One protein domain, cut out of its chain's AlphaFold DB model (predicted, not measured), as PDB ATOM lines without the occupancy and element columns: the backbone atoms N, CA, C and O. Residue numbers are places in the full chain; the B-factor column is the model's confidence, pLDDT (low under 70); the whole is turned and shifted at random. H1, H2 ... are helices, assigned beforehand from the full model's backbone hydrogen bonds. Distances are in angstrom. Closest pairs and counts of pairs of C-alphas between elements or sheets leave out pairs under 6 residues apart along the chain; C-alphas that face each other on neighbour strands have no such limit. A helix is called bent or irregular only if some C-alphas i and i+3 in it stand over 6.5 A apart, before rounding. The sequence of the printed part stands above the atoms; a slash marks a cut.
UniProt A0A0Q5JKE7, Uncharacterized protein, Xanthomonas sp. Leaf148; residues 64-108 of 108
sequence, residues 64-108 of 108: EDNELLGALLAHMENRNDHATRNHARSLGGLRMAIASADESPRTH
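What this domain is: This is residues 64 to 108 of the 108 residues of an uncharacterized protein of Xanthomonas sp. Leaf148 (UniProt A0A0Q5JKE7). Two helices, the longer H2 and the shorter H1, meet at their linked ends in an open V, with no third part filling the space between the arms. Beyond the far end of H2 a tail, residues 103 to 108, carries on away from the corner and adds to the length. The printed part has 45 residues with two named helices, H1 then H2, and no named strand, in the all-helix class. It is extended, with a radius of gyration of the C-alphas of 15.1 A, and flat, spanning 48 by 27 by 7 A.

Where its parts are: The longest helix, H2, holds residues 82 to 102 and measures 30.3 A, from C-alpha 82 at (4.917, 78.084, -3.577) to C-alpha 102 at (10.135, 48.275, -4.030). H1, residues 65 to 80, measures 24.6 A and begins with C-alpha 65 at (28.589, 67.690, 3.503). H1 is irregular: C-alphas 77 and 80 are 7.4 A apart.

How they stand to each other: H2 and H1 only just touch, with 3 pairs of C-alphas within 8 A, and they touch only at the corner by their link. H2 touches H1 with residues 84 to 85 alone and H1 touches H2 with residues 78 to 79 alone, and the closest C-alphas of the two helices, those of Arg 85 and Arg 79, are 5.9 A apart. The helices run opposite ways at a steep tilt of 54 degrees. Their centres are 17.1 A apart. In H2 every O i to N i+4 pair is within hydrogen-bond range, and in H1 11 of 12 are.

The domain as a whole: The two C-alphas farthest apart, those of Glu 77 and His 108, are 47.9 A from each other. The link from H1 to H2, residue 81, is tight. Residues 64 to 74, of which 65 to 74 belong to H1, stand free, and so do residues 89 to 108, of which 89 to 102 belong to H2. The printed part has no cut and ends at His 108, the chain's last residue. The mean pLDDT of the printed part is 84.0, and residues 103 to 108 are under 70.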
ATOM      1  N   GLU A  64      29.084  66.021  -1.052       91.81
ATOM      2  CA  GLU A  64      29.886  66.523   0.061       91.81
ATOM      3  C   GLU A  64      28.991  67.204   1.109       91.81
ATOM      4  O   GLU A  64      27.998  67.855   0.773       91.81
ATOM      5  N   ASP A  65      29.371  67.128   2.388       90.19
ATOM      6  CA  ASP A  65      28.589  67.690   3.503       90.19
ATOM      7  C   ASP A  65      28.211  69.167   3.284       90.19
ATOM      8  O   ASP A  65      27.092  69.592   3.588       90.19
ATOM      9  N   ASN A  66      29.133  69.954   2.720       92.94
ATOM     10  CA  ASN A  66      28.920  71.372   2.424       92.94
ATOM     11  C   ASN A  66      27.927  71.585   1.275       92.94
ATOM     12  O   ASN A  66      27.120  72.514   1.324       92.94
ATOM     13  N   GLU A  67      27.974  70.727   0.256       91.31
ATOM     14  CA  GLU A  67      27.072  70.770  -0.894       91.31
ATOM     15  C   GLU A  67      25.651  70.375  -0.477       91.31
ATOM     16  O   GLU A  67      24.692  71.087  -0.783       91.31
ATOM     17  N   LEU A  68      25.515  69.305   0.312       91.88
ATOM     18  CA  LEU A  68      24.237  68.877   0.877       91.88
ATOM     19  C   LEU A  68      23.621  69.972   1.758       91.88
ATOM     20  O   LEU A  68      22.438  70.301   1.621       91.88
ATOM     21  N   LEU A  69      24.417  70.563   2.655       91.19
ATOM     22  CA  LEU A  69      23.954  71.648   3.514       91.19
ATOM     23  C   LEU A  69      23.550  72.880   2.691       91.19
ATOM     24  O   LEU A  69      22.487  73.454   2.936       91.19
ATOM     25  N   GLY A  70      24.354  73.253   1.693       93.44
ATOM     26  CA  GLY A  70      24.074  74.368   0.789       93.44
ATOM     27  C   GLY A  70      22.774  74.181   0.006       93.44
ATOM     28  O   GLY A  70      21.944  75.090  -0.030       93.44
ATOM     29  N   ALA A  71      22.537  72.988  -0.545       90.94
ATOM     30  CA  ALA A  71      21.308  72.667  -1.270       90.94
ATOM     31  C   ALA A  71      20.058  72.772  -0.374       90.94
ATOM     32  O   ALA A  71      19.029  73.322  -0.782       90.94
ATOM     33  N   LEU A  72      20.148  72.297   0.874       91.00
ATOM     34  CA  LEU A  72      19.060  72.412   1.847       91.00
ATOM     35  C   LEU A  72      18.794  73.870   2.245       91.00
ATOM     36  O   LEU A  72      17.632  74.268   2.346       91.00
ATOM     37  N   LEU A  73      19.843  74.674   2.442       92.75
ATOM     38  CA  LEU A  73      19.716  76.101   2.749       92.75
ATOM     39  C   LEU A  73      19.085  76.873   1.586       92.75
ATOM     40  O   LEU A  73      18.123  77.606   1.805       92.75
ATOM     41  N   ALA A  74      19.528  76.628   0.353       91.06
ATOM     42  CA  ALA A  74      18.955  77.249  -0.839       91.06
ATOM     43  C   ALA A  74      17.459  76.919  -1.003       91.06
ATOM     44  O   ALA A  74      16.653  77.784  -1.357       91.06
ATOM     45  N   HIS A  75      17.050  75.682  -0.701       88.56
ATOM     46  CA  HIS A  75      15.632  75.318  -0.687       88.56
ATOM     47  C   HIS A  75      14.859  76.032   0.435       88.56
ATOM     48  O   HIS A  75      13.716  76.452   0.241       88.56
ATOM     49  N   MET A  76      15.472  76.182   1.612       89.50
ATOM     50  CA  MET A  76      14.873  76.874   2.752       89.50
ATOM     51  C   MET A  76      14.683  78.376   2.508       89.50
ATOM     52  O   MET A  76      13.651  78.916   2.910       89.50
ATOM     53  N   GLU A  77      15.618  79.034   1.826       88.88
ATOM     54  CA  GLU A  77      15.512  80.445   1.426       88.88
ATOM     55  C   GLU A  77      14.396  80.653   0.397       88.88
ATOM     56  O   GLU A  77      13.546  81.532   0.550       88.88
ATOM     57  N   ASN A  78      14.310  79.761  -0.591       86.94
ATOM     58  CA  ASN A  78      13.271  79.795  -1.620       86.94
ATOM     59  C   ASN A  78      11.936  79.193  -1.165       86.94
ATOM     60  O   ASN A  78      11.001  79.059  -1.956       86.94
ATOM     61  N   ARG A  79      11.788  78.859   0.121       81.25
ATOM     62  CA  ARG A  79      10.580  78.213   0.644       81.25
ATOM     63  C   ARG A  79       9.328  79.053   0.422       81.25
ATOM     64  O   ARG A  79       8.246  78.476   0.324       81.25
ATOM     65  N   ASN A  80       9.446  80.380   0.366       84.00
ATOM     66  CA  ASN A  80       8.324  81.292   0.126       84.00
ATOM     67  C   ASN A  80       7.765  81.199  -1.298       84.00
ATOM     68  O   ASN A  80       6.597  81.526  -1.496       84.00
ATOM     69  N   ASP A  81       8.533  80.670  -2.248       89.19
ATOM     70  CA  ASP A  81       8.003  80.318  -3.553       89.19
ATOM     71  C   ASP A  81       7.180  79.023  -3.458       89.19
ATOM     72  O   ASP A  81       7.681  77.910  -3.258       89.19
ATOM     73  N   HIS A  82       5.867  79.185  -3.595       84.12
ATOM     74  CA  HIS A  82       4.917  78.084  -3.577       84.12
ATOM     75  C   HIS A  82       5.141  77.103  -4.733       84.12
ATOM     76  O   HIS A  82       4.886  75.912  -4.543       84.12
ATOM     77  N   ALA A  83       5.637  77.558  -5.889       85.94
ATOM     78  CA  ALA A  83       5.919  76.686  -7.024       85.94
ATOM     79  C   ALA A  83       7.087  75.746  -6.699       85.94
ATOM     80  O   ALA A  83       6.919  74.524  -6.740       85.94
ATOM     81  N   THR A  84       8.215  76.305  -6.252       85.38
ATOM     82  CA  THR A  84       9.386  75.540  -5.795       85.38
ATOM     83  C   THR A  84       9.034  74.573  -4.659       85.38
ATOM     84  O   THR A  84       9.417  73.401  -4.683       85.38
ATOM     85  N   ARG A  85       8.238  75.017  -3.679       88.31
ATOM     86  CA  ARG A  85       7.806  74.171  -2.555       88.31
ATOM     87  C   ARG A  85       6.911  73.014  -2.997       88.31
ATOM     88  O   ARG A  85       7.098  71.884  -2.543       88.31
ATOM     89  N   ASN A  86       5.920  73.283  -3.844       89.38
ATOM     90  CA  ASN A  86       4.993  72.257  -4.318       89.38
ATOM     91  C   ASN A  86       5.707  71.249  -5.218       89.38
ATOM     92  O   ASN A  86       5.478  70.051  -5.076       89.38
ATOM     93  N   HIS A  87       6.617  71.715  -6.075       88.12
ATOM     94  CA  HIS A  87       7.440  70.849  -6.908       88.12
ATOM     95  C   HIS A  87       8.299  69.894  -6.064       88.12
ATOM     96  O   HIS A  87       8.213  68.679  -6.240       88.12
ATOM     97  N   ALA A  88       9.036  70.419  -5.077       88.25
ATOM     98  CA  ALA A  88       9.842  69.604  -4.167       88.25
ATOM     99  C   ALA A  88       8.994  68.595  -3.369       88.25
ATOM    100  O   ALA A  88       9.391  67.443  -3.191       88.25
ATOM    101  N   ARG A  89       7.790  68.995  -2.930       90.19
ATOM    102  CA  ARG A  89       6.859  68.106  -2.220       90.19
ATOM    103  C   ARG A  89       6.359  66.967  -3.107       90.19
ATOM    104  O   ARG A  89       6.307  65.830  -2.643       90.19
ATOM    105  N   SER A  90       5.997  67.260  -4.353       90.88
ATOM    106  CA  SER A  90       5.539  66.250  -5.313       90.88
ATOM    107  C   SER A  90       6.650  65.265  -5.667       90.88
ATOM    108  O   SER A  90       6.418  64.058  -5.658       90.88
ATOM    109  N   LEU A  91       7.868  65.761  -5.905       90.06
ATOM    110  CA  LEU A  91       9.032  64.929  -6.214       90.06
ATOM    111  C   LEU A  91       9.405  64.013  -5.040       90.06
ATOM    112  O   LEU A  91       9.594  62.811  -5.226       90.06
ATOM    113  N   GLY A  92       9.423  64.555  -3.818       90.62
ATOM    114  CA  GLY A  92       9.622  63.761  -2.606       90.62
ATOM    115  C   GLY A  92       8.535  62.698  -2.420       90.62
ATOM    116  O   GLY A  92       8.846  61.550  -2.115       90.62
ATOM    117  N   GLY A  93       7.267  63.049  -2.660       90.75
ATOM    118  CA  GLY A  93       6.146  62.106  -2.603       90.75
ATOM    119  C   GLY A  93       6.279  60.957  -3.604       90.75
ATOM    120  O   GLY A  93       6.091  59.802  -3.229       90.75
ATOM    121  N   LEU A  94       6.669  61.254  -4.847       90.50
ATOM    122  CA  LEU A  94       6.910  60.242  -5.876       90.50
ATOM    123  C   LEU A  94       8.057  59.301  -5.482       90.50
ATOM    124  O   LEU A  94       7.905  58.084  -5.565       90.50
ATOM    125  N   ARG A  95       9.187  59.844  -5.013       90.50
ATOM    126  CA  ARG A  95      10.346  59.036  -4.606       90.50
ATOM    127  C   ARG A  95      10.018  58.105  -3.437       90.50
ATOM    128  O   ARG A  95      10.416  56.945  -3.464       90.50
ATOM    129  N   MET A  96       9.263  58.593  -2.452       90.38
ATOM    130  CA  MET A  96       8.783  57.791  -1.320       90.38
ATOM    131  C   MET A  96       7.824  56.684  -1.767       90.38
ATOM    132  O   MET A  96       7.931  55.557  -1.291       90.38
ATOM    133  N   ALA A  97       6.916  56.984  -2.700       90.31
ATOM    134  CA  ALA A  97       5.987  55.997  -3.246       90.31
ATOM    135  C   ALA A  97       6.728  54.868  -3.978       90.31
ATOM    136  O   ALA A  97       6.435  53.698  -3.740       90.31
ATOM    137  N   ILE A  98       7.724  55.210  -4.802       88.12
ATOM    138  CA  ILE A  98       8.572  54.228  -5.496       88.12
ATOM    139  C   ILE A  98       9.316  53.346  -4.484       88.12
ATOM    140  O   ILE A  98       9.255  52.128  -4.585       88.12
ATOM    141  N   ALA A  99       9.937  53.943  -3.463       85.06
ATOM    142  CA  ALA A  99      10.651  53.195  -2.427       85.06
ATOM    143  C   ALA A  99       9.740  52.211  -1.672       85.06
ATOM    144  O   ALA A  99      10.103  51.058  -1.463       85.06
ATOM    145  N   SER A 100       8.522  52.638  -1.325       82.50
ATOM    146  CA  SER A 100       7.540  51.770  -0.661       82.50
ATOM    147  C   SER A 100       6.999  50.648  -1.560       82.50
ATOM    148  O   SER A 100       6.584  49.599  -1.065       82.50
ATOM    149  N   ALA A 101       7.001  50.855  -2.880       81.38
ATOM    150  CA  ALA A 101       6.609  49.839  -3.849       81.38
ATOM    151  C   ALA A 101       7.712  48.782  -4.023       81.38
ATOM    152  O   ALA A 101       7.395  47.599  -4.121       81.38
ATOM    153  N   ASP A 102       8.984  49.188  -3.984       73.12
ATOM    154  CA  ASP A 102      10.135  48.275  -4.030       73.12
ATOM    155  C   ASP A 102      10.290  47.442  -2.740       73.12
ATOM    156  O   ASP A 102      10.755  46.304  -2.794       73.12
ATOM    157  N   GLU A 103       9.856  47.965  -1.586       66.00
ATOM    158  CA  GLU A 103       9.813  47.234  -0.307       66.00
ATOM    159  C   GLU A 103       8.612  46.277  -0.169       66.00
ATOM    160  O   GLU A 103       8.553  45.491   0.783       66.00
ATOM    161  N   SER A 104       7.648  46.303  -1.100       55.34
ATOM    162  CA  SER A 104       6.544  45.337  -1.089       55.34
ATOM    163  C   SER A 104       7.086  43.924  -1.339       55.34
ATOM    164  O   SER A 104       7.812  43.702  -2.313       55.34
ATOM    165  N   PRO A 105       6.772  42.941  -0.475       54.62
ATOM    166  CA  PRO A 105       7.423  41.649  -0.532       54.62
ATOM    167  C   PRO A 105       7.033  40.953  -1.830       54.62
ATOM    168  O   PRO A 105       5.852  40.750  -2.114       54.62
ATOM    169  N   ARG A 106       8.044  40.529  -2.593       54.75
ATOM    170  CA  ARG A 106       7.909  39.425  -3.546       54.75
ATOM    171  C   ARG A 106       7.541  38.178  -2.741       54.75
ATOM    172  O   ARG A 106       8.408  37.397  -2.365       54.75
ATOM    173  N   THR A 107       6.265  38.041  -2.398       52.66
ATOM    174  CA  THR A 107       5.697  36.798  -1.887       52.66
ATOM    175  C   THR A 107       5.758  35.787  -3.026       52.66
ATOM    176  O   THR A 107       4.948  35.857  -3.952       52.66
ATOM    177  N   HIS A 108       6.781  34.936  -2.992       45.62
ATOM    178  CA  HIS A 108       6.819  33.666  -3.708       45.62
ATOM    179  C   HIS A 108       6.100  32.596  -2.888       45.62
ATOM    180  O   HIS A 108       6.225  32.642  -1.642       45.62
TER     181      HIS A 108